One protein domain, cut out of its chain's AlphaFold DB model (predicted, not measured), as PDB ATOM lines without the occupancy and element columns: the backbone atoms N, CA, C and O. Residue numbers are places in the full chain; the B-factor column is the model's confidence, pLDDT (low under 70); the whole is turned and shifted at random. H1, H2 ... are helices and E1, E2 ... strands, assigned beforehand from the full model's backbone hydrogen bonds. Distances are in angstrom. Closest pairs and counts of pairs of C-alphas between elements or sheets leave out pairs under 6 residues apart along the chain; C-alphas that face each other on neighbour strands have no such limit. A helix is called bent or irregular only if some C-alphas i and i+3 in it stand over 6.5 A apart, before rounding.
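This is residues 52 to 262 of the 299 residues of the protein "Lyase_8 domain-containing protein" of Pontiella sulfatireligans (UniProt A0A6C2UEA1). An antiparallel sheet of four strands, E2 to E5, stands at one end of an up-and-down bundle of four helices, H1, H2, H4 and H5, and is reached by residues 117 to 122 of H2. Much of the rest, including the small E1, H3 and H6 and several long unnamed stretches, lies round that sheet end. The printed part has 211 residues, with 98 in named elements, under half, of mixed class; along the chain they run E1 H1 H2 H3 H4 H5 H6 E2 E3 E4 E5. The whole is compact, with a radius of gyration of the C-alphas of 16.9 A and spans of 53 by 46 by 30 A.

E2, residues 199 to 203, E3, residues 208 to 213, E4, residues 216 to 222, and E5, residues 244 to 246, form a meander, each strand the antiparallel neighbour of the one before. N 201 and O 210 are 2.8 A apart across E2 and E3, N 211 and O 218 2.9 A across E3 and E4, and N 221 and O 246 2.9 A across E4 and E5, within hydrogen-bond range. H2, residues 105 to 122, is on the sheet but only grazes it; its closest C-alphas to E3 are Trp 121 and Ala 210, 6.4 A apart. H1, residues 78 to 96, and H2 form a helical hairpin at a shallow tilt of 23 degrees; the closest C-alphas are those of Trp 78 and Thr 119, 6.7 A. H4, residues 147 to 165, touches H1, the same way at a shallow tilt of 31 degrees, the closest C-alphas being Gly 79 and Val 147, 5.7 A. H4 and H5, residues 169 to 178, form another helical hairpin, with the C-alphas of Lys 152 and Glu 176 closest at 5.5 A. Every O i to N i+4 pair is within hydrogen-bond range in H5, against 12 of 15 in H1, 11 of 14 in H2 and 13 of 15 in H4; H3, residues 134 to 137, and H6, residues 183 to 186, are too short for one.

E1, residues 69 to 71, pairs with no named strand and begins at C-alpha 69, (-23.455, -28.346, -9.798). H1 is 24.8 A long, H2 25.4 A, H4 26.5 A, H5 14.1 A and E4 20.1 A. H4 is irregular, with C-alphas 161 and 164 9.3 A apart and a kink of 41 degrees near residue 159; H2 is only just irregular, with C-alphas 117 and 120 6.6 A apart. E5 ends at C-alpha 246, (-33.674, -37.003, 4.022).

The C-alphas farthest apart, those of Pro 100 and Gly 262, are 54.4 A apart. The printed part has no cut; the links H2 to H3, H6 to E2 and E4 to E5 are long. Mean pLDDT of the printed part is 88.6, with residues 56 to 59 and 233 to 236 under 70.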
ATOM      1  N   SER A  52     -17.487 -20.568 -15.624       89.38
ATOM      2  CA  SER A  52     -17.718 -19.642 -14.519       89.38
ATOM      3  C   SER A  52     -19.016 -19.979 -13.787       89.38
ATOM      4  O   SER A  52     -19.837 -20.770 -14.265       89.38
ATOM      5  N   PHE A  53     -19.222 -19.375 -12.614       89.88
ATOM      6  CA  PHE A  53     -20.431 -19.604 -11.829       89.88
ATOM      7  C   PHE A  53     -21.695 -19.246 -12.595       89.88
ATOM      8  O   PHE A  53     -21.778 -18.230 -13.270       89.88
ATOM      9  N   ASN A  54     -22.720 -20.056 -12.435       81.62
ATOM     10  CA  ASN A  54     -24.064 -19.755 -12.855       81.62
ATOM     11  C   ASN A  54     -24.574 -18.447 -12.212       81.62
ATOM     12  O   ASN A  54     -24.280 -18.158 -11.048       81.62
ATOM     13  N   ARG A  55     -25.387 -17.680 -12.950       74.75
ATOM     14  CA  ARG A  55     -26.191 -16.584 -12.397       74.75
ATOM     15  C   ARG A  55     -27.362 -17.161 -11.613       74.75
ATOM     16  O   ARG A  55     -28.499 -17.130 -12.061       74.75
ATOM     17  N   TRP A  56     -27.061 -17.684 -10.431       68.06
ATOM     18  CA  TRP A  56     -27.982 -18.375  -9.522       68.06
ATOM     19  C   TRP A  56     -29.377 -17.735  -9.370       68.06
ATOM     20  O   TRP A  56     -30.375 -18.433  -9.210       68.06
ATOM     21  N   GLU A  57     -29.467 -16.408  -9.426       66.81
ATOM     22  CA  GLU A  57     -30.732 -15.682  -9.273       66.81
ATOM     23  C   GLU A  57     -31.658 -15.821 -10.498       66.81
ATOM     24  O   GLU A  57     -32.882 -15.892 -10.348       66.81
ATOM     25  N   GLU A  58     -31.072 -15.926 -11.693       66.75
ATOM     26  CA  GLU A  58     -31.748 -15.935 -12.998       66.75
ATOM     27  C   GLU A  58     -31.798 -17.344 -13.615       66.75
ATOM     28  O   GLU A  58     -32.719 -17.688 -14.355       66.75
ATOM     29  N   GLU A  59     -30.821 -18.185 -13.277       69.69
ATOM     30  CA  GLU A  59     -30.565 -19.472 -13.901       69.69
ATOM     31  C   GLU A  59     -30.361 -20.565 -12.851       69.69
ATOM     32  O   GLU A  59     -29.623 -20.415 -11.880       69.69
ATOM     33  N   SER A  60     -30.968 -21.726 -13.083       74.75
ATOM     34  CA  SER A  60     -30.897 -22.858 -12.153       74.75
ATOM     35  C   SER A  60     -29.779 -23.865 -12.460       74.75
ATOM     36  O   SER A  60     -29.406 -24.663 -11.606       74.75
ATOM     37  N   ALA A  61     -29.266 -23.894 -13.696       84.88
ATOM     38  CA  ALA A  61     -28.355 -24.938 -14.172       84.88
ATOM     39  C   ALA A  61     -26.910 -24.438 -14.312       84.88
ATOM     40  O   ALA A  61     -26.669 -23.374 -14.860       84.88
ATOM     41  N   GLY A  62     -25.948 -25.252 -13.877       88.44
ATOM     42  CA  GLY A  62     -24.523 -24.915 -13.882       88.44
ATOM     43  C   GLY A  62     -23.894 -25.060 -12.499       88.44
ATOM     44  O   GLY A  62     -24.501 -25.641 -11.601       88.44
ATOM     45  N   VAL A  63     -22.668 -24.563 -12.348       91.56
ATOM     46  CA  VAL A  63     -21.941 -24.538 -11.069       91.56
ATOM     47  C   VAL A  63     -22.355 -23.297 -10.291       91.56
ATOM     48  O   VAL A  63     -22.292 -22.199 -10.823       91.56
ATOM     49  N   HIS A  64     -22.777 -23.437  -9.044       90.81
ATOM     50  CA  HIS A  64     -23.236 -22.320  -8.213       90.81
ATOM     51  C   HIS A  64     -22.104 -21.764  -7.338       90.81
ATOM     52  O   HIS A  64     -21.080 -22.432  -7.204       90.81
ATOM     53  N   PRO A  65     -22.260 -20.576  -6.716       92.00
ATOM     54  CA  PRO A  65     -21.208 -19.959  -5.893       92.00
ATOM     55  C   PRO A  65     -20.729 -20.793  -4.692       92.00
ATOM     56  O   PRO A  65     -19.644 -20.560  -4.169       92.00
ATOM     57  N   ASP A  66     -21.522 -21.767  -4.243       93.00
ATOM     58  CA  ASP A  66     -21.142 -22.743  -3.216       93.00
ATOM     59  C   ASP A  66     -20.544 -24.032  -3.796       93.00
ATOM     60  O   ASP A  66     -20.351 -25.004  -3.063       93.00
ATOM     61  N   TRP A  67     -20.216 -24.036  -5.089       94.25
ATOM     62  CA  TRP A  67     -19.596 -25.125  -5.847       94.25
ATOM     63  C   TRP A  67     -20.468 -26.369  -6.030       94.25
ATOM     64  O   TRP A  67     -19.978 -27.430  -6.426       94.25
ATOM     65  N   ILE A  68     -21.776 -26.275  -5.780       91.31
ATOM     66  CA  ILE A  68     -22.688 -27.338  -6.197       91.31
ATOM     67  C   ILE A  68     -23.002 -27.201  -7.687       91.31
ATOM     68  O   ILE A  68     -23.276 -26.107  -8.181       91.31
ATOM     69  N   LEU A  69     -22.984 -28.312  -8.421       91.62
ATOM     70  CA  LEU A  69     -23.455 -28.346  -9.798       91.62
ATOM     71  C   LEU A  69     -24.913 -28.780  -9.830       91.62
ATOM     72  O   LEU A  69     -25.263 -29.873  -9.368       91.62
ATOM     73  N   MET A  70     -25.753 -27.933 -10.426       88.75
ATOM     74  CA  MET A  70     -27.170 -28.208 -10.603       88.75
ATOM     75  C   MET A  70     -27.575 -28.389 -12.060       88.75
ATOM     76  O   MET A  70     -26.984 -27.818 -12.981       88.75
ATOM     77  N   HIS A  71     -28.624 -29.179 -12.276       86.38
ATOM     78  CA  HIS A  71     -29.253 -29.336 -13.582       86.38
ATOM     79  C   HIS A  71     -30.735 -29.728 -13.464       86.38
ATOM     80  O   HIS A  71     -31.181 -30.173 -12.413       86.38
ATOM     81  N   HIS A  72     -31.511 -29.604 -14.551       79.88
ATOM     82  CA  HIS A  72     -32.968 -29.846 -14.535       79.88
ATOM     83  C   HIS A  72     -33.722 -29.005 -13.476       79.88
ATOM     84  O   HIS A  72     -34.606 -29.498 -12.768       79.88
ATOM     85  N   GLY A  73     -33.380 -27.719 -13.378       70.94
ATOM     86  CA  GLY A  73     -33.791 -26.863 -12.265       70.94
ATOM     87  C   GLY A  73     -32.756 -26.876 -11.141       70.94
ATOM     88  O   GLY A  73     -31.619 -27.300 -11.349       70.94
ATOM     89  N   ASP A  74     -33.173 -26.439  -9.952       75.56
ATOM     90  CA  ASP A  74     -32.317 -26.309  -8.765       75.56
ATOM     91  C   ASP A  74     -32.070 -27.670  -8.072       75.56
ATOM     92  O   ASP A  74     -32.350 -27.857  -6.882       75.56
ATOM     93  N   GLN A  75     -31.649 -28.678  -8.845       82.69
ATOM     94  CA  GLN A  75     -31.374 -30.036  -8.369       82.69
ATOM     95  C   GLN A  75     -29.892 -30.355  -8.467       82.69
ATOM     96  O   GLN A  75     -29.273 -30.114  -9.497       82.69
ATOM     97  N   ASN A  76     -29.355 -30.982  -7.430       86.75
ATOM     98  CA  ASN A  76     -27.979 -31.446  -7.371       86.75
ATOM     99  C   ASN A  76     -27.713 -32.585  -8.373       86.75
ATOM    100  O   ASN A  76     -28.510 -33.518  -8.482       86.75
ATOM    101  N   TYR A  77     -26.610 -32.490  -9.121       89.75
ATOM    102  CA  TYR A  77     -26.350 -33.377 -10.252       89.75
ATOM    103  C   TYR A  77     -24.887 -33.793 -10.446       89.75
ATOM    104  O   TYR A  77     -24.553 -34.319 -11.518       89.75
ATOM    105  N   TRP A  78     -24.017 -33.613  -9.441       91.81
ATOM    106  CA  TRP A  78     -22.601 -33.990  -9.560       91.81
ATOM    107  C   TRP A  78     -22.408 -35.437 -10.034       91.81
ATOM    108  O   TRP A  78     -21.641 -35.663 -10.963       91.81
ATOM    109  N   GLY A  79     -23.176 -36.394  -9.504       89.94
ATOM    110  CA  GLY A  79     -23.072 -37.821  -9.836       89.94
ATOM    111  C   GLY A  79     -23.616 -38.232 -11.213       89.94
ATOM    112  O   GLY A  79     -23.686 -39.423 -11.516       89.94
ATOM    113  N   MET A  80     -24.041 -37.281 -12.055       88.44
ATOM    114  CA  MET A  80     -24.439 -37.557 -13.441       88.44
ATOM    115  C   MET A  80     -24.013 -36.454 -14.403       88.44
ATOM    116  O   MET A  80     -22.994 -36.568 -15.080       88.44
ATOM    117  N   TYR A  81     -24.810 -35.390 -14.502       90.44
ATOM    118  CA  TYR A  81     -24.537 -34.310 -15.433       90.44
ATOM    119  C   TYR A  81     -23.268 -33.550 -15.037       90.44
ATOM    120  O   TYR A  81     -22.605 -33.021 -15.921       90.44
ATOM    121  N   GLY A  82     -22.882 -33.567 -13.756       92.38
ATOM    122  CA  GLY A  82     -21.584 -33.073 -13.312       92.38
ATOM    123  C   GLY A  82     -20.419 -33.870 -13.887       92.38
ATOM    124  O   GLY A  82     -19.514 -33.260 -14.436       92.38
ATOM    125  N   ILE A  83     -20.477 -35.205 -13.889       93.50
ATOM    126  CA  ILE A  83     -19.479 -36.049 -14.579       93.50
ATOM    127  C   ILE A  83     -19.430 -35.704 -16.072       93.50
ATOM    128  O   ILE A  83     -18.363 -35.476 -16.632       93.50
ATOM    129  N   SER A  84     -20.598 -35.610 -16.715       92.25
ATOM    130  CA  SER A  84     -20.700 -35.297 -18.147       92.25
ATOM    131  C   SER A  84     -20.161 -33.911 -18.505       92.25
ATOM    132  O   SER A  84     -19.607 -33.742 -19.588       92.25
ATOM    133  N   TRP A  85     -20.359 -32.921 -17.637       93.81
ATOM    134  CA  TRP A  85     -19.809 -31.578 -17.794       93.81
ATOM    135  C   TRP A  85     -18.298 -31.580 -17.556       93.81
ATOM    136  O   TRP A  85     -17.560 -31.098 -18.406       93.81
ATOM    137  N   THR A  86     -17.847 -32.213 -16.471       95.31
ATOM    138  CA  THR A  86     -16.431 -32.293 -16.081       95.31
ATOM    139  C   THR A  86     -15.589 -32.979 -17.160       95.31
ATOM    140  O   THR A  86     -14.563 -32.446 -17.563       95.31
ATOM    141  N   SER A  87     -16.064 -34.106 -17.712       95.50
ATOM    142  CA  SER A  87     -15.400 -34.781 -18.841       95.50
ATOM    143  C   SER A  87     -15.221 -33.847 -20.029       95.50
ATOM    144  O   SER A  87     -14.136 -33.766 -20.582       95.50
ATOM    145  N   ARG A  88     -16.251 -33.075 -20.383       94.44
ATOM    146  CA  ARG A  88     -16.217 -32.187 -21.553       94.44
ATOM    147  C   ARG A  88     -15.295 -30.995 -21.379       94.44
ATOM    148  O   ARG A  88     -14.598 -30.633 -22.319       94.44
ATOM    149  N   VAL A  89     -15.304 -30.375 -20.199       95.31
ATOM    150  CA  VAL A  89     -14.394 -29.254 -19.930       95.31
ATOM    151  C   VAL A  89     -12.943 -29.716 -19.944       95.31
ATOM    152  O   VAL A  89     -12.110 -28.996 -20.480       95.31
ATOM    153  N   ILE A  90     -12.659 -30.934 -19.480       97.00
ATOM    154  CA  ILE A  90     -11.329 -31.544 -19.573       97.00
ATOM    155  C   ILE A  90     -10.985 -31.921 -21.022       97.00
ATOM    156  O   ILE A  90      -9.920 -31.541 -21.494       97.00
ATOM    157  N   GLU A  91     -11.887 -32.581 -21.756       95.31
ATOM    158  CA  GLU A  91     -11.698 -32.952 -23.173       95.31
ATOM    159  C   GLU A  91     -11.382 -31.739 -24.054       95.31
ATOM    160  O   GLU A  91     -10.549 -31.825 -24.955       95.31
ATOM    161  N   TYR A  92     -12.013 -30.593 -23.787       94.88
ATOM    162  CA  TYR A  92     -11.667 -29.345 -24.459       94.88
ATOM    163  C   TYR A  92     -10.206 -28.953 -24.195       94.88
ATOM    164  O   TYR A  92      -9.466 -28.658 -25.131       94.88
ATOM    165  N   GLY A  93      -9.772 -28.995 -22.932       96.00
ATOM    166  CA  GLY A  93      -8.392 -28.683 -22.561       96.00
ATOM    167  C   GLY A  93      -7.379 -29.650 -23.179       96.00
ATOM    168  O   GLY A  93      -6.327 -29.220 -23.640       96.00
ATOM    169  N   GLU A  94      -7.717 -30.939 -23.268       96.50
ATOM    170  CA  GLU A  94      -6.904 -31.948 -23.960       96.50
ATOM    171  C   GLU A  94      -6.784 -31.641 -25.459       96.50
ATOM    172  O   GLU A  94      -5.685 -31.648 -26.015       96.50
ATOM    173  N   LEU A  95      -7.906 -31.334 -26.117       93.62
ATOM    174  CA  LEU A  95      -7.959 -31.074 -27.555       93.62
ATOM    175  C   LEU A  95      -7.176 -29.819 -27.958       93.62
ATOM    176  O   LEU A  95      -6.541 -29.798 -29.018       93.62
ATOM    177  N   PHE A  96      -7.227 -28.776 -27.127       94.12
ATOM    178  CA  PHE A  96      -6.613 -27.479 -27.409       94.12
ATOM    179  C   PHE A  96      -5.284 -27.242 -26.688       94.12
ATOM    180  O   PHE A  96      -4.707 -26.165 -26.831       94.12
ATOM    181  N   SER A  97      -4.745 -28.246 -25.993       94.06
ATOM    182  CA  SER A  97      -3.425 -28.160 -25.365       94.06
ATOM    183  C   SER A  97      -2.339 -27.779 -26.381       94.06
ATOM    184  O   SER A  97      -2.239 -28.357 -27.469       94.06
ATOM    185  N   GLY A  98      -1.551 -26.752 -26.045       92.75
ATOM    186  CA  GLY A  98      -0.510 -26.195 -26.915       92.75
ATOM    187  C   GLY A  98      -1.026 -25.466 -28.164       92.75
ATOM    188  O   GLY A  98      -0.241 -25.196 -29.073       92.75
ATOM    189  N   LYS A  99      -2.330 -25.169 -28.250       92.88
ATOM    190  CA  LYS A  99      -2.955 -24.411 -29.349       92.88
ATOM    191  C   LYS A  99      -3.385 -23.015 -28.868       92.88
ATOM    192  O   LYS A  99      -3.486 -22.808 -27.662       92.88
ATOM    193  N   PRO A 100      -3.707 -22.071 -29.776       93.06
ATOM    194  CA  PRO A 100      -4.143 -20.718 -29.396       93.06
ATOM    195  C   PRO A 100      -5.380 -20.665 -28.485       93.06
ATOM    196  O   PRO A 100      -5.551 -19.704 -27.747       93.06
ATOM    197  N   TRP A 101      -6.222 -21.701 -28.519       94.19
ATOM    198  CA  TRP A 101      -7.434 -21.814 -27.697       94.19
ATOM    199  C   TRP A 101      -7.235 -22.640 -26.420       94.19
ATOM    200  O   TRP A 101      -8.212 -23.032 -25.790       94.19
ATOM    201  N   ALA A 102      -5.988 -22.934 -26.034       95.88
ATOM    202  CA  ALA A 102      -5.706 -23.563 -24.748       95.88
ATOM    203  C   ALA A 102      -6.353 -22.770 -23.598       95.88
ATOM    204  O   ALA A 102      -6.627 -21.570 -23.719       95.88
ATOM    205  N   TYR A 103      -6.628 -23.455 -22.488       97.12
ATOM    206  CA  TYR A 103      -7.075 -22.764 -21.287       97.12
ATOM    207  C   TYR A 103      -5.953 -21.932 -20.679       97.12
ATOM    208  O   TYR A 103      -4.794 -22.348 -20.646       97.12
ATOM    209  N   GLU A 104      -6.356 -20.801 -20.123       95.75
ATOM    210  CA  GLU A 104      -5.561 -19.999 -19.209       95.75
ATOM    211  C   GLU A 104      -5.704 -20.532 -17.770       95.75
ATOM    212  O   GLU A 104      -6.578 -21.357 -17.465       95.75
ATOM    213  N   SER A 105      -4.845 -20.059 -16.862       96.38
ATOM    214  CA  SER A 105      -4.814 -20.532 -15.471       96.38
ATOM    215  C   SER A 105      -6.130 -20.304 -14.722       96.38
ATOM    216  O   SER A 105      -6.548 -21.170 -13.966       96.38
ATOM    217  N   ASP A 106      -6.835 -19.196 -14.973       96.38
ATOM    218  CA  ASP A 106      -8.113 -18.883 -14.322       96.38
ATOM    219  C   ASP A 106      -9.211 -19.912 -14.643       96.38
ATOM    220  O   ASP A 106      -9.986 -20.309 -13.770       96.38
ATOM    221  N   GLN A 107      -9.257 -20.388 -15.887       96.50
ATOM    222  CA  GLN A 107     -10.210 -21.401 -16.331       96.50
ATOM    223  C   GLN A 107      -9.856 -22.775 -15.760       96.50
ATOM    224  O   GLN A 107     -10.746 -23.499 -15.308       96.50
ATOM    225  N   LEU A 108      -8.568 -23.127 -15.745       97.75
ATOM    226  CA  LEU A 108      -8.085 -24.368 -15.136       97.75
ATOM    227  C   LEU A 108      -8.363 -24.400 -13.632       97.75
ATOM    228  O   LEU A 108      -8.880 -25.400 -13.132       97.75
ATOM    229  N   ASP A 109      -8.092 -23.300 -12.932       97.88
ATOM    230  CA  ASP A 109      -8.338 -23.171 -11.498       97.88
ATOM    231  C   ASP A 109      -9.833 -23.216 -11.174       97.88
ATOM    232  O   ASP A 109     -10.228 -23.891 -10.227       97.88
ATOM    233  N   PHE A 110     -10.702 -22.618 -11.998       97.19
ATOM    234  CA  PHE A 110     -12.148 -22.755 -11.808       97.19
ATOM    235  C   PHE A 110     -12.612 -24.218 -11.919       97.19
ATOM    236  O   PHE A 110     -13.440 -24.673 -11.124       97.19
ATOM    237  N   ILE A 111     -12.088 -24.978 -12.888       96.69
ATOM    238  CA  ILE A 111     -12.402 -26.410 -13.039       96.69
ATOM    239  C   ILE A 111     -11.822 -27.209 -11.857       96.69
ATOM    240  O   ILE A 111     -12.497 -28.096 -11.329       96.69
ATOM    241  N   ALA A 112     -10.616 -26.870 -11.397       97.44
ATOM    242  CA  ALA A 112      -9.996 -27.471 -10.219       97.44
ATOM    243  C   ALA A 112     -10.822 -27.225  -8.953       97.44
ATOM    244  O   ALA A 112     -11.101 -28.160  -8.204       97.44
ATOM    245  N   ASP A 113     -11.295 -26.003  -8.738       97.19
ATOM    246  CA  ASP A 113     -12.128 -25.653  -7.594       97.19
ATOM    247  C   ASP A 113     -13.511 -26.307  -7.674       97.19
ATOM    248  O   ASP A 113     -14.047 -26.738  -6.658       97.19
ATOM    249  N   CYS A 114     -14.084 -26.495  -8.865       95.44
ATOM    250  CA  CYS A 114     -15.299 -27.300  -9.028       95.44
ATOM    251  C   CYS A 114     -15.133 -28.726  -8.476       95.44
ATOM    252  O   CYS A 114     -16.055 -29.295  -7.887       95.44
ATOM    253  N   MET A 115     -13.946 -29.298  -8.641       93.81
ATOM    254  CA  MET A 115     -13.597 -30.633  -8.170       93.81
ATOM    255  C   MET A 115     -13.249 -30.644  -6.674       93.81
ATOM    256  O   MET A 115     -13.815 -31.408  -5.886       93.81
ATOM    257  N   ILE A 116     -12.370 -29.739  -6.248       94.62
ATOM    258  CA  ILE A 116     -11.942 -29.644  -4.855       94.62
ATOM    259  C   ILE A 116     -13.091 -29.164  -3.973       94.62
ATOM    260  O   ILE A 116     -13.356 -29.745  -2.935       94.62
ATOM    261  N   GLU A 117     -13.820 -28.126  -4.349       95.19
ATOM    262  CA  GLU A 117     -14.877 -27.548  -3.523       95.19
ATOM    263  C   GLU A 117     -16.257 -28.161  -3.786       95.19
ATOM    264  O   GLU A 117     -17.126 -28.100  -2.916       95.19
ATOM    265  N   GLY A 118     -16.473 -28.807  -4.929       92.31
ATOM    266  CA  GLY A 118     -17.714 -29.517  -5.230       92.31
ATOM    267  C   GLY A 118     -17.624 -31.001  -4.891       92.31
ATOM    268  O   GLY A 118     -18.167 -31.458  -3.881       92.31
ATOM    269  N   THR A 119     -16.951 -31.766  -5.747       89.56
ATOM    270  CA  THR A 119     -17.069 -33.232  -5.805       89.56
ATOM    271  C   THR A 119     -16.466 -33.950  -4.599       89.56
ATOM    272  O   THR A 119     -17.000 -34.984  -4.197       89.56
ATOM    273  N   ARG A 120     -15.439 -33.411  -3.926       88.69
ATOM    274  CA  ARG A 120     -14.904 -34.062  -2.707       88.69
ATOM    275  C   ARG A 120     -15.986 -34.290  -1.639       88.69
ATOM    276  O   ARG A 120     -16.021 -35.319  -0.971       88.69
ATOM    277  N   TRP A 121     -16.929 -33.361  -1.493       91.06
ATOM    278  CA  TRP A 121     -17.953 -33.406  -0.438       91.06
ATOM    279  C   TRP A 121     -19.065 -34.418  -0.679       91.06
ATOM    280  O   TRP A 121     -19.830 -34.715   0.240       91.06
ATOM    281  N   VAL A 122     -19.170 -34.918  -1.906       84.00
ATOM    282  CA  VAL A 122     -20.317 -35.712  -2.353       84.00
ATOM    283  C   VAL A 122     -20.054 -37.209  -2.272       84.00
ATOM    284  O   VAL A 122     -20.999 -37.991  -2.252       84.00
ATOM    285  N   MET A 123     -18.779 -37.594  -2.209       88.69
ATOM    286  CA  MET A 123     -18.317 -38.977  -2.143       88.69
ATOM    287  C   MET A 123     -17.880 -39.319  -0.727       88.69
ATOM    288  O   MET A 123     -17.293 -38.484  -0.055       88.69
ATOM    289  N   PHE A 124     -18.143 -40.531  -0.265       90.31
ATOM    290  CA  PHE A 124     -17.523 -41.080   0.938       90.31
ATOM    291  C   PHE A 124     -17.309 -42.567   0.734       90.31
ATOM    292  O   PHE A 124     -18.261 -43.287   0.431       90.31
ATOM    293  N   ARG A 125     -16.061 -43.019   0.875       89.06
ATOM    294  CA  ARG A 125     -15.666 -44.416   0.625       89.06
ATOM    295  C   ARG A 125     -16.139 -44.928  -0.740       89.06
ATOM    296  O   ARG A 125     -16.656 -46.040  -0.869       89.06
ATOM    297  N   GLY A 126     -16.012 -44.073  -1.748       86.50
ATOM    298  CA  GLY A 126     -16.328 -44.411  -3.130       86.50
ATOM    299  C   GLY A 126     -17.802 -44.361  -3.524       86.50
ATOM    300  O   GLY A 126     -18.120 -44.601  -4.689       86.50
ATOM    301  N   VAL A 127     -18.713 -44.020  -2.608       86.31
ATOM    302  CA  VAL A 127     -20.142 -43.900  -2.925       86.31
ATOM    303  C   VAL A 127     -20.647 -42.475  -2.799       86.31
ATOM    304  O   VAL A 127     -20.203 -41.715  -1.941       86.31
ATOM    305  N   VAL A 128     -21.620 -42.130  -3.642       89.50
ATOM    306  CA  VAL A 128     -22.435 -40.922  -3.478       89.50
ATOM    307  C   VAL A 128     -23.845 -41.302  -3.064       89.50
ATOM    308  O   VAL A 128     -24.388 -42.325  -3.501       89.50
ATOM    309  N   GLU A 129     -24.457 -40.469  -2.229       89.88
ATOM    310  CA  GLU A 129     -25.860 -40.639  -1.878       89.88
ATOM    311  C   GLU A 129     -26.776 -40.340  -3.086       89.88
ATOM    312  O   GLU A 129     -26.391 -39.672  -4.050       89.88
ATOM    313  N   TYR A 130     -27.991 -40.887  -3.074       88.62
ATOM    314  CA  TYR A 130     -28.873 -40.920  -4.242       88.62
ATOM    315  C   TYR A 130     -29.305 -39.554  -4.800       88.62
ATOM    316  O   TYR A 130     -29.594 -39.454  -5.994       88.62
ATOM    317  N   THR A 131     -29.342 -38.488  -3.997       87.38
ATOM    318  CA  THR A 131     -29.773 -37.160  -4.462       87.38
ATOM    319  C   THR A 131     -28.733 -36.423  -5.306       87.38
ATOM    320  O   THR A 131     -29.095 -35.452  -5.967       87.38
ATOM    321  N   PHE A 132     -27.492 -36.923  -5.397       87.69
ATOM    322  CA  PHE A 132     -26.474 -36.446  -6.350       87.69
ATOM    323  C   PHE A 132     -26.617 -36.996  -7.761       87.69
ATOM    324  O   PHE A 132     -26.032 -36.460  -8.706       87.69
ATOM    325  N   ALA A 133     -27.346 -38.098  -7.906       86.69
ATOM    326  CA  ALA A 133     -27.545 -38.768  -9.176       86.69
ATOM    327  C   ALA A 133     -29.028 -39.102  -9.390       86.69
ATOM    328  O   ALA A 133     -29.355 -40.244  -9.723       86.69
ATOM    329  N   PRO A 134     -29.943 -38.124  -9.241       82.56
ATOM    330  CA  PRO A 134     -31.367 -38.397  -9.072       82.56
ATOM    331  C   PRO A 134     -31.926 -39.230 -10.232       82.56
ATOM    332  O   PRO A 134     -32.508 -40.283 -10.020       82.56
ATOM    333  N   LYS A 135     -31.642 -38.891 -11.492       79.12
ATOM    334  CA  LYS A 135     -32.103 -39.698 -12.642       79.12
ATOM    335  C   LYS A 135     -31.511 -41.115 -12.748       79.12
ATOM    336  O   LYS A 135     -32.126 -41.956 -13.408       79.12
ATOM    337  N   ARG A 136     -30.318 -41.386 -12.200       80.19
ATOM    338  CA  ARG A 136     -29.759 -42.752 -12.086       80.19
ATOM    339  C   ARG A 136     -30.462 -43.489 -10.951       80.19
ATOM    340  O   ARG A 136     -30.753 -44.671 -11.081       80.19
ATOM    341  N   SER A 137     -30.772 -42.780  -9.873       80.94
ATOM    342  CA  SER A 137     -31.441 -43.312  -8.688       80.94
ATOM    343  C   SER A 137     -32.953 -43.444  -8.850       80.94
ATOM    344  O   SER A 137     -33.583 -44.173  -8.102       80.94
ATOM    345  N   SER A 138     -33.563 -42.875  -9.884       78.50
ATOM    346  CA  SER A 138     -35.002 -42.991 -10.145       78.50
ATOM    347  C   SER A 138     -35.455 -44.374 -10.648       78.50
ATOM    348  O   SER A 138     -36.493 -44.481 -11.296       78.50
ATOM    349  N   VAL A 139     -34.666 -45.423 -10.420       83.00
ATOM    350  CA  VAL A 139     -35.005 -46.836 -10.642       83.00
ATOM    351  C   VAL A 139     -34.518 -47.651  -9.439       83.00
ATOM    352  O   VAL A 139     -33.566 -47.257  -8.764       83.00
ATOM    353  N   LEU A 140     -35.161 -48.785  -9.149       83.62
ATOM    354  CA  LEU A 140     -34.856 -49.590  -7.954       83.62
ATOM    355  C   LEU A 140     -33.415 -50.122  -7.938       83.62
ATOM    356  O   LEU A 140     -32.754 -50.088  -6.907       83.62
ATOM    357  N   LEU A 141     -32.909 -50.543  -9.100       84.81
ATOM    358  CA  LEU A 141     -31.535 -51.025  -9.283       84.81
ATOM    359  C   LEU A 141     -30.538 -49.896  -9.600       84.81
ATOM    360  O   LEU A 141     -29.438 -50.153 -10.087       84.81
ATOM    361  N   GLY A 142     -30.921 -48.637  -9.370       78.69
ATOM    362  CA  GLY A 142     -30.081 -47.478  -9.643       78.69
ATOM    363  C   GLY A 142     -28.826 -47.499  -8.777       78.69
ATOM    364  O   GLY A 142     -28.923 -47.544  -7.549       78.69
ATOM    365  N   ARG A 143     -27.651 -47.449  -9.412       79.06
ATOM    366  CA  ARG A 143     -26.359 -47.455  -8.718       79.06
ATOM    367  C   ARG A 143     -25.648 -46.111  -8.813       79.06
ATOM    368  O   ARG A 143     -25.732 -45.410  -9.824       79.06
ATOM    369  N   THR A 144     -24.941 -45.778  -7.743       83.75
ATOM    370  CA  THR A 144     -24.145 -44.555  -7.574       83.75
ATOM    371  C   THR A 144     -22.684 -44.859  -7.227       83.75
ATOM    372  O   THR A 144     -21.910 -43.956  -6.931       83.75
ATOM    373  N   ASP A 145     -22.305 -46.133  -7.308       81.81
ATOM    374  CA  ASP A 145     -21.000 -46.695  -6.956       81.81
ATOM    375  C   ASP A 145     -19.912 -46.445  -8.014       81.81
ATOM    376  O   ASP A 145     -18.731 -46.431  -7.694       81.81
ATOM    377  N   SER A 146     -20.290 -46.157  -9.263       85.75
ATOM    378  CA  SER A 146     -19.339 -45.817 -10.336       85.75
ATOM    379  C   SER A 146     -18.874 -44.356 -10.342       85.75
ATOM    380  O   SER A 146     -18.002 -43.987 -11.129       85.75
ATOM    381  N   VAL A 147     -19.466 -43.503  -9.501       90.19
ATOM    382  CA  VAL A 147     -19.206 -42.055  -9.516       90.19
ATOM    383  C   VAL A 147     -17.782 -41.737  -9.064       90.19
ATOM    384  O   VAL A 147     -17.124 -40.917  -9.699       90.19
ATOM    385  N   ALA A 148     -17.287 -42.411  -8.024       91.56
ATOM    386  CA  ALA A 148     -15.939 -42.170  -7.518       91.56
ATOM    387  C   ALA A 148     -14.851 -42.569  -8.510       91.56
ATOM    388  O   ALA A 148     -13.916 -41.802  -8.721       91.56
ATOM    389  N   LEU A 149     -15.018 -43.708  -9.185       91.94
ATOM    390  CA  LEU A 149     -14.097 -44.133 -10.235       91.94
ATOM    391  C   LEU A 149     -14.042 -43.111 -11.380       91.94
ATOM    392  O   LEU A 149     -12.958 -42.714 -11.795       91.94
ATOM    393  N   GLN A 150     -15.209 -42.636 -11.832       93.88
ATOM    394  CA  GLN A 150     -15.301 -41.622 -12.888       93.88
ATOM    395  C   GLN A 150     -14.601 -40.321 -12.475       93.88
ATOM    396  O   GLN A 150     -13.837 -39.768 -13.257       93.88
ATOM    397  N   PHE A 151     -14.806 -39.835 -11.247       94.75
ATOM    398  CA  PHE A 151     -14.121 -38.622 -10.796       94.75
ATOM    399  C   PHE A 151     -12.626 -38.818 -10.557       94.75
ATOM    400  O   PHE A 151     -11.875 -37.903 -10.875       94.75
ATOM    401  N   LYS A 152     -12.183 -39.987 -10.078       94.75
ATOM    402  CA  LYS A 152     -10.753 -40.296  -9.942       94.75
ATOM    403  C   LYS A 152     -10.028 -40.168 -11.283       94.75
ATOM    404  O   LYS A 152      -9.025 -39.466 -11.366       94.75
ATOM    405  N   GLU A 153     -10.585 -40.758 -12.341       96.62
ATOM    406  CA  GLU A 153     -10.051 -40.616 -13.701       96.62
ATOM    407  C   GLU A 153     -10.011 -39.145 -14.142       96.62
ATOM    408  O   GLU A 153      -8.996 -38.660 -14.645       96.62
ATOM    409  N   LEU A 154     -11.101 -38.407 -13.914       97.75
ATOM    410  CA  LEU A 154     -11.188 -36.999 -14.289       97.75
ATOM    411  C   LEU A 154     -10.185 -36.124 -13.521       97.75
ATOM    412  O   LEU A 154      -9.652 -35.187 -14.109       97.75
ATOM    413  N   TYR A 155      -9.886 -36.414 -12.248       97.50
ATOM    414  CA  TYR A 155      -8.871 -35.668 -11.495       97.50
ATOM    415  C   TYR A 155      -7.498 -35.834 -12.153       97.50
ATOM    416  O   TYR A 155      -6.833 -34.840 -12.440       97.50
ATOM    417  N   GLY A 156      -7.115 -37.075 -12.474       98.12
ATOM    418  CA  GLY A 156      -5.851 -37.370 -13.152       98.12
ATOM    419  C   GLY A 156      -5.731 -36.670 -14.508       98.12
ATOM    420  O   GLY A 156      -4.692 -36.083 -14.817       98.12
ATOM    421  N   ARG A 157      -6.813 -36.658 -15.293       98.50
ATOM    422  CA  ARG A 157      -6.846 -35.967 -16.592       98.50
ATOM    423  C   ARG A 157      -6.719 -34.450 -16.447       98.50
ATOM    424  O   ARG A 157      -5.936 -33.848 -17.175       98.50
ATOM    425  N   LEU A 158      -7.410 -33.827 -15.487       98.31
ATOM    426  CA  LEU A 158      -7.264 -32.387 -15.238       98.31
ATOM    427  C   LEU A 158      -5.836 -32.024 -14.813       98.31
ATOM    428  O   LEU A 158      -5.290 -31.048 -15.319       98.31
ATOM    429  N   ILE A 159      -5.221 -32.816 -13.928       98.44
ATOM    430  CA  ILE A 159      -3.829 -32.613 -13.498       98.44
ATOM    431  C   ILE A 159      -2.884 -32.645 -14.707       98.44
ATOM    432  O   ILE A 159      -1.997 -31.798 -14.815       98.44
ATOM    433  N   ALA A 160      -3.088 -33.591 -15.631       98.12
ATOM    434  CA  ALA A 160      -2.287 -33.706 -16.847       98.12
ATOM    435  C   ALA A 160      -2.485 -32.518 -17.805       98.12
ATOM    436  O   ALA A 160      -1.510 -32.011 -18.355       98.12
ATOM    437  N   VAL A 161      -3.729 -32.061 -17.985       97.62
ATOM    438  CA  VAL A 161      -4.064 -30.917 -18.849       97.62
ATOM    439  C   VAL A 161      -3.517 -29.608 -18.289       97.62
ATOM    440  O   VAL A 161      -2.939 -28.820 -19.031       97.62
ATOM    441  N   GLY A 162      -3.722 -29.360 -16.995       97.06
ATOM    442  CA  GLY A 162      -3.385 -28.084 -16.379       97.06
ATOM    443  C   GLY A 162      -1.914 -27.952 -15.990       97.06
ATOM    444  O   GLY A 162      -1.384 -26.844 -15.983       97.06
ATOM    445  N   GLY A 163      -1.225 -29.060 -15.701       96.94
ATOM    446  CA  GLY A 163       0.208 -29.053 -15.419       96.94
ATOM    447  C   GLY A 163       0.584 -28.049 -14.325       96.94
ATOM    448  O   GLY A 163       0.039 -28.093 -13.223       96.94
ATOM    449  N   ASP A 164       1.528 -27.158 -14.625       96.81
ATOM    450  CA  ASP A 164       2.012 -26.127 -13.694       96.81
ATOM    451  C   ASP A 164       1.161 -24.846 -13.693       96.81
ATOM    452  O   ASP A 164       1.414 -23.949 -12.894       96.81
ATOM    453  N   LEU A 165       0.133 -24.761 -14.548       97.44
ATOM    454  CA  LEU A 165      -0.829 -23.652 -14.544       97.44
ATOM    455  C   LEU A 165      -1.892 -23.794 -13.444       97.44
ATOM    456  O   LEU A 165      -2.607 -22.836 -13.174       97.44
ATOM    457  N   LEU A 166      -2.004 -24.974 -12.824       98.25
ATOM    458  CA  LEU A 166      -2.929 -25.231 -11.721       98.25
ATOM    459  C   LEU A 166      -2.368 -24.678 -10.410       98.25
ATOM    460  O   LEU A 166      -1.421 -25.236  -9.847       98.25
ATOM    461  N   THR A 167      -3.013 -23.657  -9.854       98.00
ATOM    462  CA  THR A 167      -2.615 -23.055  -8.574       98.00
ATOM    463  C   THR A 167      -2.736 -24.062  -7.426       98.00
ATOM    464  O   THR A 167      -1.864 -24.142  -6.561       98.00
ATOM    465  N   ARG A 168      -3.794 -24.884  -7.431       96.69
ATOM    466  CA  ARG A 168      -4.075 -25.908  -6.402       96.69
ATOM    467  C   ARG A 168      -3.696 -27.325  -6.846       96.69
ATOM    468  O   ARG A 168      -4.331 -28.300  -6.442       96.69
ATOM    469  N   LYS A 169      -2.654 -27.463  -7.677       97.56
ATOM    470  CA  LYS A 169      -2.188 -28.757  -8.212       97.56
ATOM    471  C   LYS A 169      -1.951 -29.809  -7.124       97.56
ATOM    472  O   LYS A 169      -2.359 -30.953  -7.296       97.56
ATOM    473  N   SER A 170      -1.314 -29.433  -6.013       97.31
ATOM    474  CA  SER A 170      -1.034 -30.350  -4.900       97.31
ATOM    475  C   SER A 170      -2.312 -30.890  -4.261       97.31
ATOM    476  O   SER A 170      -2.430 -32.095  -4.087       97.31
ATOM    477  N   GLU A 171      -3.304 -30.034  -3.997       95.81
ATOM    478  CA  GLU A 171      -4.600 -30.472  -3.465       95.81
ATOM    479  C   GLU A 171      -5.352 -31.389  -4.436       95.81
ATOM    480  O   GLU A 171      -6.008 -32.325  -3.990       95.81
ATOM    481  N   LEU A 172      -5.264 -31.152  -5.750       95.62
ATOM    482  CA  LEU A 172      -5.846 -32.062  -6.742       95.62
ATOM    483  C   LEU A 172      -5.146 -33.424  -6.756       95.62
ATOM    484  O   LEU A 172      -5.829 -34.441  -6.842       95.62
ATOM    485  N   ILE A 173      -3.811 -33.450  -6.674       96.75
ATOM    486  CA  ILE A 173      -3.032 -34.694  -6.586       96.75
ATOM    487  C   ILE A 173      -3.416 -35.461  -5.321       96.75
ATOM    488  O   ILE A 173      -3.704 -36.653  -5.394       96.75
ATOM    489  N   ASP A 174      -3.489 -34.775  -4.181       94.50
ATOM    490  CA  ASP A 174      -3.901 -35.385  -2.920       94.50
ATOM    491  C   ASP A 174      -5.344 -35.895  -3.001       94.50
ATOM    492  O   ASP A 174      -5.633 -37.004  -2.552       94.50
ATOM    493  N   LEU A 175      -6.254 -35.125  -3.606       92.56
ATOM    494  CA  LEU A 175      -7.639 -35.538  -3.813       92.56
ATOM    495  C   LEU A 175      -7.718 -36.797  -4.681       92.56
ATOM    496  O   LEU A 175      -8.424 -37.724  -4.301       92.56
ATOM    497  N   GLU A 176      -6.999 -36.845  -5.807       95.00
ATOM    498  CA  GLU A 176      -6.943 -37.988  -6.728       95.00
ATOM    499  C   GLU A 176      -6.387 -39.238  -6.045       95.00
ATOM    500  O   GLU A 176      -7.011 -40.306  -6.103       95.00
ATOM    501  N   ALA A 177      -5.255 -39.098  -5.355       93.06
ATOM    502  CA  ALA A 177      -4.551 -40.199  -4.717       93.06
ATOM    503  C   ALA A 177      -5.361 -40.804  -3.564       93.06
ATOM    504  O   ALA A 177      -5.347 -42.021  -3.377       93.06
ATOM    505  N   ASN A 178      -6.098 -39.969  -2.825       91.25
ATOM    506  CA  ASN A 178      -6.862 -40.388  -1.652       91.25
ATOM    507  C   ASN A 178      -8.331 -40.729  -1.945       91.25
ATOM    508  O   ASN A 178      -9.045 -41.082  -1.005       91.25
ATOM    509  N   VAL A 179      -8.809 -40.660  -3.201       90.81
ATOM    510  CA  VAL A 179     -10.151 -41.171  -3.540       90.81
ATOM    511  C   VAL A 179     -10.224 -42.654  -3.193       90.81
ATOM    512  O   VAL A 179      -9.533 -43.479  -3.792       90.81
ATOM    513  N   ILE A 180     -11.124 -43.010  -2.281       91.62
ATOM    514  CA  ILE A 180     -11.429 -44.408  -1.999       91.62
ATOM    515  C   ILE A 180     -12.394 -44.900  -3.068       91.62
ATOM    516  O   ILE A 180     -13.419 -44.275  -3.332       91.62
ATOM    517  N   LEU A 181     -12.076 -46.039  -3.674       91.25
ATOM    518  CA  LEU A 181     -12.996 -46.758  -4.546       91.25
ATOM    519  C   LEU A 181     -13.768 -47.797  -3.729       91.25
ATOM    520  O   LEU A 181     -13.249 -48.281  -2.724       91.25
ATOM    521  N   PRO A 182     -14.995 -48.161  -4.132       89.56
ATOM    522  CA  PRO A 182     -15.712 -49.212  -3.436       89.56
ATOM    523  C   PRO A 182     -14.978 -50.556  -3.510       89.56
ATOM    524  O   PRO A 182     -14.594 -50.982  -4.595       89.56
ATOM    525  N   TYR A 183     -14.862 -51.260  -2.383       88.81
ATOM    526  CA  TYR A 183     -14.170 -52.554  -2.286       88.81
ATOM    527  C   TYR A 183     -14.635 -53.618  -3.298       88.81
ATOM    528  O   TYR A 183     -13.845 -54.432  -3.767       88.81
ATOM    529  N   TRP A 184     -15.912 -53.598  -3.703       88.69
ATOM    530  CA  TRP A 184     -16.423 -54.514  -4.731       88.69
ATOM    531  C   TRP A 184     -15.959 -54.178  -6.157       88.69
ATOM    532  O   TRP A 184     -16.092 -55.022  -7.037       88.69
ATOM    533  N   GLU A 185     -15.451 -52.968  -6.398       86.62
ATOM    534  CA  GLU A 185     -14.820 -52.574  -7.664       86.62
ATOM    535  C   GLU A 185     -13.310 -52.873  -7.652       86.62
ATOM    536  O   GLU A 185     -12.739 -53.153  -8.703       86.62
ATOM    537  N   THR A 186     -12.658 -52.848  -6.482       87.62
ATOM    538  CA  THR A 186     -11.220 -53.160  -6.342       87.62
ATOM    539  C   THR A 186     -10.934 -54.652  -6.171       87.62
ATOM    540  O   THR A 186      -9.810 -55.090  -6.404       87.62
ATOM    541  N   GLY A 187     -11.945 -55.447  -5.808       85.88
ATOM    542  CA  GLY A 187     -11.794 -56.873  -5.502       85.88
ATOM    543  C   GLY A 187     -11.356 -57.149  -4.061       85.88
ATOM    544  O   GLY A 187     -11.062 -58.297  -3.727       85.88
ATOM    545  N   ASP A 188     -11.338 -56.122  -3.211       86.62
ATOM    546  CA  ASP A 188     -11.032 -56.248  -1.790       86.62
ATOM    547  C   ASP A 188     -12.217 -56.850  -1.021       86.62
ATOM    548  O   ASP A 188     -13.360 -56.846  -1.478       86.62
ATOM    549  N   SER A 189     -11.962 -57.368   0.182       83.88
ATOM    550  CA  SER A 189     -13.017 -57.903   1.055       83.88
ATOM    551  C   SER A 189     -13.672 -56.841   1.943       83.88
ATOM    552  O   SER A 189     -14.787 -57.050   2.418       83.88
ATOM    553  N   GLU A 190     -12.986 -55.723   2.195       81.25
ATOM    554  CA  GLU A 190     -13.421 -54.668   3.112       81.25
ATOM    555  C   GLU A 190     -13.045 -53.275   2.594       81.25
ATOM    556  O   GLU A 190     -12.124 -53.114   1.799       81.25
ATOM    557  N   GLN A 191     -13.763 -52.255   3.072       85.44
ATOM    558  CA  GLN A 191     -13.503 -50.860   2.713       85.44
ATOM    559  C   GLN A 191     -12.336 -50.282   3.511       85.44
ATOM    560  O   GLN A 191     -12.304 -50.479   4.733       85.44
ATOM    561  N   PRO A 192     -11.461 -49.473   2.884       82.31
ATOM    562  CA  PRO A 192     -10.443 -48.724   3.605       82.31
ATOM    563  C   PRO A 192     -11.042 -47.914   4.761       82.31
ATOM    564  O   PRO A 192     -12.106 -47.294   4.646       82.31
ATOM    565  N   THR A 193     -10.367 -47.947   5.910       80.19
ATOM    566  CA  THR A 193     -10.816 -47.269   7.135       80.19
ATOM    567  C   THR A 193     -10.243 -45.867   7.288       80.19
ATOM    568  O   THR A 193     -10.825 -45.056   8.010       80.19
ATOM    569  N   THR A 194      -9.151 -45.567   6.588       81.50
ATOM    570  CA  THR A 194      -8.579 -44.224   6.476       81.50
ATOM    571  C   THR A 194      -9.576 -43.292   5.777       81.50
ATOM    572  O   THR A 194     -10.099 -43.674   4.734       81.50
ATOM    573  N   PRO A 195      -9.884 -42.093   6.308       78.19
ATOM    574  CA  PRO A 195     -10.733 -41.134   5.600       78.19
ATOM    575  C   PRO A 195     -10.065 -40.554   4.354       78.19
ATOM    576  O   PRO A 195      -8.892 -40.202   4.411       78.19
ATOM    577  N   GLU A 196     -10.853 -40.304   3.299       83.69
ATOM    578  CA  GLU A 196     -10.424 -39.428   2.189       83.69
ATOM    579  C   GLU A 196     -10.156 -37.999   2.703       83.69
ATOM    580  O   GLU A 196      -9.158 -37.384   2.350       83.69
ATOM    581  N   PHE A 197     -11.056 -37.474   3.549       89.06
ATOM    582  CA  PHE A 197     -10.878 -36.273   4.375       89.06
ATOM    583  C   PHE A 197     -12.006 -36.159   5.419       89.06
ATOM    584  O   PHE A 197     -13.023 -36.863   5.354       89.06
ATOM    585  N   GLU A 198     -11.856 -35.221   6.357       92.12
ATOM    586  CA  GLU A 198     -12.870 -34.860   7.350       92.12
ATOM    587  C   GLU A 198     -13.299 -33.400   7.201       92.12
ATOM    588  O   GLU A 198     -12.497 -32.529   6.870       92.12
ATOM    589  N   GLY A 199     -14.570 -33.100   7.467       94.56
ATOM    590  CA  GLY A 199     -15.036 -31.723   7.374       94.56
ATOM    591  C   GLY A 199     -16.536 -31.553   7.521       94.56
ATOM    592  O   GLY A 199     -17.292 -32.499   7.747       94.56
ATOM    593  N   HIS A 200     -16.969 -30.305   7.393       95.50
ATOM    594  CA  HIS A 200     -18.371 -29.938   7.334       95.50
ATOM    595  C   HIS A 200     -18.603 -28.901   6.242       95.50
ATOM    596  O   HIS A 200     -17.850 -27.934   6.150       95.50
ATOM    597  N   ARG A 201     -19.665 -29.076   5.455       95.25
ATOM    598  CA  ARG A 201     -20.073 -28.114   4.438       95.25
ATOM    599  C   ARG A 201     -21.579 -28.037   4.315       95.25
ATOM    600  O   ARG A 201     -22.263 -29.057   4.236       95.25
ATOM    601  N   TYR A 202     -22.071 -26.810   4.231       94.94
ATOM    602  CA  TYR A 202     -23.442 -26.513   3.856       94.94
ATOM    603  C   TYR A 202     -23.450 -25.808   2.500       94.94
ATOM    604  O   TYR A 202     -22.894 -24.723   2.355       94.94
ATOM    605  N   PHE A 203     -24.069 -26.449   1.517       92.50
ATOM    606  CA  PHE A 203     -24.316 -25.904   0.190       92.50
ATOM    607  C   PHE A 203     -25.650 -25.158   0.230       92.50
ATOM    608  O   PHE A 203     -26.721 -25.760   0.102       92.50
ATOM    609  N   TRP A 204     -25.595 -23.854   0.496       90.06
ATOM    610  CA  TRP A 204     -26.777 -23.028   0.742       90.06
ATOM    611  C   TRP A 204     -27.660 -22.839  -0.494       90.06
ATOM    612  O   TRP A 204     -28.854 -22.578  -0.338       90.06
ATOM    613  N   THR A 205     -27.118 -22.990  -1.707       87.69
ATOM    614  CA  THR A 205     -27.914 -22.893  -2.938       87.69
ATOM    615  C   THR A 205     -28.776 -24.141  -3.109       87.69
ATOM    616  O   THR A 205     -29.967 -24.055  -3.393       87.69
ATOM    617  N   SER A 206     -28.215 -25.318  -2.826       85.81
ATOM    618  CA  SER A 206     -28.940 -26.589  -2.909       85.81
ATOM    619  C   SER A 206     -29.620 -27.001  -1.610       85.81
ATOM    620  O   SER A 206     -30.331 -27.989  -1.628       85.81
ATOM    621  N   GLU A 207     -29.428 -26.315  -0.485       88.56
ATOM    622  CA  GLU A 207     -29.879 -26.765   0.845       88.56
ATOM    623  C   GLU A 207     -29.450 -28.197   1.193       88.56
ATOM    624  O   GLU A 207     -30.167 -28.958   1.856       88.56
ATOM    625  N   TYR A 208     -28.253 -28.546   0.737       91.25
ATOM    626  CA  TYR A 208     -27.608 -29.815   1.006       91.25
ATOM    627  C   TYR A 208     -26.491 -29.620   2.028       91.25
ATOM    628  O   TYR A 208     -25.734 -28.652   1.978       91.25
ATOM    629  N   GLN A 209     -26.377 -30.549   2.966       94.00
ATOM    630  CA  GLN A 209     -25.352 -30.521   3.998       94.00
ATOM    631  C   GLN A 209     -24.568 -31.823   3.967       94.00
ATOM    632  O   GLN A 209     -25.160 -32.898   3.922       94.00
ATOM    633  N   ALA A 210     -23.244 -31.717   4.025       94.75
ATOM    634  CA  ALA A 210     -22.341 -32.839   4.209       94.75
ATOM    635  C   ALA A 210     -21.542 -32.653   5.493       94.75
ATOM    636  O   ALA A 210     -20.927 -31.613   5.733       94.75
ATOM    637  N   HIS A 211     -21.520 -33.683   6.324       95.06
ATOM    638  CA  HIS A 211     -20.657 -33.753   7.486       95.06
ATOM    639  C   HIS A 211     -19.926 -35.088   7.464       95.06
ATOM    640  O   HIS A 211     -20.544 -36.150   7.440       95.06
ATOM    641  N   ARG A 212     -18.598 -35.026   7.437       93.56
ATOM    642  CA  ARG A 212     -17.727 -36.181   7.249       93.56
ATOM    643  C   ARG A 212     -16.720 -36.283   8.380       93.56
ATOM    644  O   ARG A 212     -16.101 -35.284   8.756       93.56
ATOM    645  N   ARG A 213     -16.539 -37.492   8.886       92.44
ATOM    646  CA  ARG A 213     -15.515 -37.902   9.850       92.44
ATOM    647  C   ARG A 213     -14.891 -39.213   9.380       92.44
ATOM    648  O   ARG A 213     -15.442 -39.886   8.511       92.44
ATOM    649  N   SER A 214     -13.767 -39.591   9.975       88.88
ATOM    650  CA  SER A 214     -13.009 -40.823   9.702       88.88
ATOM    651  C   SER A 214     -13.861 -42.082   9.568       88.88
ATOM    652  O   SER A 214     -13.604 -42.939   8.723       88.88
ATOM    653  N   ASN A 215     -14.907 -42.192  10.378       90.31
ATOM    654  CA  ASN A 215     -15.719 -43.394  10.496       90.31
ATOM    655  C   ASN A 215     -17.170 -43.245  10.010       90.31
ATOM    656  O   ASN A 215     -17.907 -44.234  10.073       90.31
ATOM    657  N   PHE A 216     -17.592 -42.054   9.561       92.44
ATOM    658  CA  PHE A 216     -18.918 -41.850   8.971       92.44
ATOM    659  C   PHE A 216     -19.028 -40.584   8.106       92.44
ATOM    660  O   PHE A 216     -18.402 -39.557   8.366       92.44
ATOM    661  N   GLY A 217     -19.918 -40.641   7.121       93.12
ATOM    662  CA  GLY A 217     -20.538 -39.496   6.469       93.12
ATOM    663  C   GLY A 217     -22.011 -39.410   6.862       93.12
ATOM    664  O   GLY A 217     -22.715 -40.417   6.879       93.12
ATOM    665  N   ILE A 218     -22.482 -38.211   7.185       94.56
ATOM    666  CA  ILE A 218     -23.903 -37.899   7.325       94.56
ATOM    667  C   ILE A 218     -24.236 -36.751   6.387       94.56
ATOM    668  O   ILE A 218     -23.522 -35.744   6.309       94.56
ATOM    669  N   TYR A 219     -25.328 -36.929   5.664       93.62
ATOM    670  CA  TYR A 219     -25.783 -35.984   4.664       93.62
ATOM    671  C   TYR A 219     -27.206 -35.587   4.973       93.62
ATOM    672  O   TYR A 219     -27.950 -36.407   5.491       93.62
ATOM    673  N   THR A 220     -27.601 -34.366   4.641       92.44
ATOM    674  CA  THR A 220     -28.993 -33.937   4.784       92.44
ATOM    675  C   THR A 220     -29.427 -33.187   3.543       92.44
ATOM    676  O   THR A 220     -28.763 -32.239   3.117       92.44
ATOM    677  N   ARG A 221     -30.571 -33.585   2.985       89.00
ATOM    678  CA  ARG A 221     -31.220 -32.909   1.864       89.00
ATOM    679  C   ARG A 221     -32.541 -32.293   2.312       89.00
ATOM    680  O   ARG A 221     -33.430 -32.975   2.822       89.00
ATOM    681  N   ARG A 222     -32.673 -30.989   2.082       85.19
ATOM    682  CA  ARG A 222     -33.923 -30.230   2.245       85.19
ATOM    683  C   ARG A 222     -34.279 -29.536   0.946       85.19
ATOM    684  O   ARG A 222     -33.417 -29.423   0.094       85.19
ATOM    685  N   CYS A 223     -35.510 -29.085   0.785       80.56
ATOM    686  CA  CYS A 223     -35.942 -28.295  -0.365       80.56
ATOM    687  C   CYS A 223     -36.735 -27.070   0.102       80.56
ATOM    688  O   CYS A 223     -37.282 -27.053   1.209       80.56
ATOM    689  N   SER A 224     -36.813 -26.048  -0.747       78.00
ATOM    690  CA  SER A 224     -37.447 -24.768  -0.418       78.00
ATOM    691  C   SER A 224     -37.823 -23.981  -1.674       78.00
ATOM    692  O   SER A 224     -37.843 -24.502  -2.787       78.00
ATOM    693  N   GLN A 225     -38.073 -22.677  -1.502       75.56
ATOM    694  CA  GLN A 225     -38.165 -21.719  -2.602       75.56
ATOM    695  C   GLN A 225     -36.921 -21.617  -3.474       75.56
ATOM    696  O   GLN A 225     -37.003 -21.057  -4.557       75.56
ATOM    697  N   ARG A 226     -35.782 -22.149  -3.042       72.94
ATOM    698  CA  ARG A 226     -34.526 -22.022  -3.783       72.94
ATOM    699  C   ARG A 226     -34.029 -23.342  -4.349       72.94
ATOM    700  O   ARG A 226     -33.370 -23.337  -5.372       72.94
ATOM    701  N   ALA A 227     -34.359 -24.460  -3.706       76.44
ATOM    702  CA  ALA A 227     -33.870 -25.778  -4.087       76.44
ATOM    703  C   ALA A 227     -35.038 -26.731  -4.334       76.44
ATOM    704  O   ALA A 227     -35.886 -26.919  -3.459       76.44
ATOM    705  N   ARG A 228     -35.067 -27.364  -5.510       78.19
ATOM    706  CA  ARG A 228     -36.116 -28.325  -5.878       78.19
ATOM    707  C   ARG A 228     -35.874 -29.683  -5.233       78.19
ATOM    708  O   ARG A 228     -34.732 -30.083  -4.997       78.19
ATOM    709  N   ALA A 229     -36.958 -30.426  -5.020       76.38
ATOM    710  CA  ALA A 229     -36.868 -31.834  -4.662       76.38
ATOM    711  C   ALA A 229     -36.180 -32.657  -5.779       76.38
ATOM    712  O   ALA A 229     -36.297 -32.304  -6.959       76.38
ATOM    713  N   PRO A 230     -35.473 -33.754  -5.440       78.12
ATOM    714  CA  PRO A 230     -34.854 -34.630  -6.435       78.12
ATOM    715  C   PRO A 230     -35.883 -35.206  -7.419       78.12
ATOM    716  O   PRO A 230     -36.871 -35.818  -7.014       78.12
ATOM    717  N   ALA A 231     -35.652 -35.047  -8.723       74.12
ATOM    718  CA  ALA A 231     -36.561 -35.547  -9.752       74.12
ATOM    719  C   ALA A 231     -36.591 -37.072  -9.764       74.12
ATOM    720  O   ALA A 231     -35.546 -37.713  -9.876       74.12
ATOM    721  N   SER A 232     -37.785 -37.657  -9.697       71.25
ATOM    722  CA  SER A 232     -38.000 -39.057 -10.067       71.25
ATOM    723  C   SER A 232     -38.336 -39.170 -11.556       71.25
ATOM    724  O   SER A 232     -38.718 -38.186 -12.187       71.25
ATOM    725  N   ARG A 233     -38.187 -40.367 -12.125       68.31
ATOM    726  CA  ARG A 233     -38.763 -40.704 -13.433       68.31
ATOM    727  C   ARG A 233     -40.260 -40.945 -13.259       68.31
ATOM    728  O   ARG A 233     -40.691 -41.387 -12.196       68.31
ATOM    729  N   ASP A 234     -41.011 -40.708 -14.328       57.66
ATOM    730  CA  ASP A 234     -42.479 -40.632 -14.326       57.66
ATOM    731  C   ASP A 234     -43.202 -41.916 -13.878       57.66
ATOM    732  O   ASP A 234     -44.402 -41.893 -13.629       57.66
ATOM    733  N   THR A 235     -42.499 -43.046 -13.753       56.31
ATOM    734  CA  THR A 235     -43.112 -44.362 -13.536       56.31
ATOM    735  C   THR A 235     -43.102 -44.857 -12.088       56.31
ATOM    736  O   THR A 235     -43.786 -45.837 -11.801       56.31
ATOM    737  N   ALA A 236     -42.367 -44.223 -11.162       61.88
ATOM    738  CA  ALA A 236     -42.374 -44.612  -9.747       61.88
ATOM    739  C   ALA A 236     -41.935 -43.463  -8.811       61.88
ATOM    740  O   ALA A 236     -40.957 -42.772  -9.112       61.88
ATOM    741  N   PRO A 237     -42.577 -43.264  -7.641       71.38
ATOM    742  CA  PRO A 237     -42.249 -42.190  -6.698       71.38
ATOM    743  C   PRO A 237     -41.015 -42.533  -5.839       71.38
ATOM    744  O   PRO A 237     -41.021 -42.402  -4.622       71.38
ATOM    745  N   LEU A 238     -39.918 -42.977  -6.452       79.06
ATOM    746  CA  LEU A 238     -38.750 -43.490  -5.724       79.06
ATOM    747  C   LEU A 238     -37.907 -42.396  -5.039       79.06
ATOM    748  O   LEU A 238     -36.909 -42.700  -4.388       79.06
ATOM    749  N   HIS A 239     -38.263 -41.123  -5.199       80.81
ATOM    750  CA  HIS A 239     -37.684 -40.004  -4.441       80.81
ATOM    751  C   HIS A 239     -38.715 -39.305  -3.560       80.81
ATOM    752  O   HIS A 239     -38.499 -38.164  -3.142       80.81
ATOM    753  N   LEU A 240     -39.845 -39.970  -3.301       78.75
ATOM    754  CA  LEU A 240     -40.813 -39.495  -2.331       78.75
ATOM    755  C   LEU A 240     -40.076 -39.142  -1.033       78.75
ATOM    756  O   LEU A 240     -39.195 -39.871  -0.580       78.75
ATOM    757  N   ASN A 241     -40.386 -37.970  -0.488       83.38
ATOM    758  CA  ASN A 241     -39.825 -37.462   0.762       83.38
ATOM    759  C   ASN A 241     -38.325 -37.112   0.782       83.38
ATOM    760  O   ASN A 241     -37.823 -36.669   1.812       83.38
ATOM    761  N   TYR A 242     -37.593 -37.164  -0.335       85.50
ATOM    762  CA  TYR A 242     -36.163 -36.795  -0.308       85.50
ATOM    763  C   TYR A 242     -35.921 -35.308  -0.023       85.50
ATOM    764  O   TYR A 242     -34.845 -34.921   0.423       85.50
ATOM    765  N   GLY A 243     -36.922 -34.463  -0.276       82.06
ATOM    766  CA  GLY A 243     -36.863 -33.031   0.003       82.06
ATOM    767  C   GLY A 243     -37.190 -32.634   1.447       82.06
ATOM    768  O   GLY A 243     -36.971 -31.479   1.803       82.06
ATOM    769  N   VAL A 244     -37.704 -33.536   2.291       84.44
ATOM    770  CA  VAL A 244     -38.234 -33.184   3.628       84.44
ATOM    771  C   VAL A 244     -37.293 -33.577   4.773       84.44
ATOM    772  O   VAL A 244     -37.732 -34.001   5.838       84.44
ATOM    773  N   GLY A 245     -35.982 -33.431   4.562       87.44
ATOM    774  CA  GLY A 245     -34.969 -33.747   5.576       87.44
ATOM    775  C   GLY A 245     -34.397 -35.159   5.464       87.44
ATOM    776  O   GLY A 245     -34.002 -35.739   6.474       87.44
ATOM    777  N   TYR A 246     -34.331 -35.717   4.250       91.31
ATOM    778  CA  TYR A 246     -33.674 -37.003   4.022       91.31
ATOM    779  C   TYR A 246     -32.229 -36.954   4.520       91.31
ATOM    780  O   TYR A 246     -31.457 -36.088   4.101       91.31
ATOM    781  N   THR A 247     -31.901 -37.861   5.440       94.81
ATOM    782  CA  THR A 247     -30.652 -37.859   6.201       94.81
ATOM    783  C   THR A 247     -29.987 -39.236   6.196       94.81
ATOM    784  O   THR A 247     -30.098 -39.984   7.172       94.81
ATOM    785  N   PRO A 248     -29.335 -39.639   5.091       93.25
ATOM    786  CA  PRO A 248     -28.579 -40.881   5.062       93.25
ATOM    787  C   PRO A 248     -27.292 -40.763   5.883       93.25
ATOM    788  O   PRO A 248     -26.600 -39.741   5.860       93.25
ATOM    789  N   ILE A 249     -26.958 -41.854   6.568       94.06
ATOM    790  CA  ILE A 249     -25.705 -42.038   7.300       94.06
ATOM    791  C   ILE A 249     -24.983 -43.222   6.664       94.06
ATOM    792  O   ILE A 249     -25.575 -44.284   6.474       94.06
ATOM    793  N   VAL A 250     -23.711 -43.034   6.342       92.06
ATOM    794  CA  VAL A 250     -22.857 -44.024   5.682       92.06
ATOM    795  C   VAL A 250     -21.603 -44.194   6.531       92.06
ATOM    796  O   VAL A 250     -20.989 -43.204   6.916       92.06
ATOM    797  N   ARG A 251     -21.213 -45.426   6.853       91.19
ATOM    798  CA  ARG A 251     -19.996 -45.737   7.619       91.19
ATOM    799  C   ARG A 251     -19.036 -46.586   6.810       91.19
ATOM    800  O   ARG A 251     -17.872 -46.231   6.693       91.19
ATOM    801  N   ARG A 252     -19.513 -47.699   6.258       88.62
ATOM    802  CA  ARG A 252     -18.722 -48.627   5.448       88.62
ATOM    803  C   ARG A 252     -18.643 -48.163   4.000       88.62
ATOM    804  O   ARG A 252     -17.596 -48.324   3.393       88.62
ATOM    805  N   GLY A 253     -19.694 -47.543   3.473       88.31
ATOM    806  CA  GLY A 253     -19.810 -47.163   2.064       88.31
ATOM    807  C   GLY A 253     -20.787 -48.052   1.291       88.31
ATOM    808  O   GLY A 253     -21.154 -47.721   0.174       88.31
ATOM    809  N   ASP A 254     -21.253 -49.161   1.865       89.69
ATOM    810  CA  ASP A 254     -22.194 -50.084   1.222       89.69
ATOM    811  C   ASP A 254     -23.639 -49.931   1.718       89.69
ATOM    812  O   ASP A 254     -24.536 -50.549   1.156       89.69
ATOM    813  N   GLU A 255     -23.904 -49.083   2.716       91.00
ATOM    814  CA  GLU A 255     -25.222 -48.963   3.356       91.00
ATOM    815  C   GLU A 255     -26.329 -48.544   2.391       91.00
ATOM    816  O   GLU A 255     -27.471 -48.984   2.511       91.00
ATOM    817  N   LEU A 256     -25.997 -47.689   1.422       88.94
ATOM    818  CA  LEU A 256     -26.942 -47.282   0.392       88.94
ATOM    819  C   LEU A 256     -26.984 -48.283  -0.765       88.94
ATOM    820  O   LEU A 256     -27.966 -48.299  -1.495       88.94
ATOM    821  N   ARG A 257     -25.991 -49.157  -0.945       88.12
ATOM    822  CA  ARG A 257     -25.933 -50.082  -2.084       88.12
ATOM    823  C   ARG A 257     -27.114 -51.055  -2.046       88.12
ATOM    824  O   ARG A 257     -27.305 -51.781  -1.082       88.12
ATOM    825  N   PHE A 258     -27.925 -51.055  -3.105       87.31
ATOM    826  CA  PHE A 258     -29.160 -51.849  -3.227       87.31
ATOM    827  C   PHE A 258     -30.228 -51.630  -2.138       87.31
ATOM    828  O   PHE A 258     -31.267 -52.286  -2.176       87.31
ATOM    829  N   SER A 259     -30.044 -50.663  -1.235       87.69
ATOM    830  CA  SER A 259     -30.992 -50.346  -0.153       87.69
ATOM    831  C   SER A 259     -32.411 -50.058  -0.664       87.69
ATOM    832  O   SER A 259     -33.399 -50.484  -0.070       87.69
ATOM    833  N   ARG A 260     -32.510 -49.435  -1.845       86.81
ATOM    834  CA  ARG A 260     -33.763 -49.113  -2.548       86.81
ATOM    835  C   ARG A 260     -34.657 -50.314  -2.845       86.81
ATOM    836  O   ARG A 260     -35.856 -50.115  -2.990       86.81
ATOM    837  N   LEU A 261     -34.110 -51.530  -2.953       88.25
ATOM    838  CA  LEU A 261     -34.909 -52.738  -3.197       88.25
ATOM    839  C   LEU A 261     -35.848 -53.063  -2.031       88.25
ATOM    840  O   LEU A 261     -36.898 -53.655  -2.251       88.25
ATOM    841  N   GLY A 262     -35.465 -52.675  -0.813       85.81
ATOM    842  CA  GLY A 262     -36.240 -52.909   0.405       85.81
ATOM    843  C   GLY A 262     -36.749 -51.633   1.071       85.81
ATOM    844  O   GLY A 262     -37.254 -51.703   2.187       85.81
TER     845      GLY A 262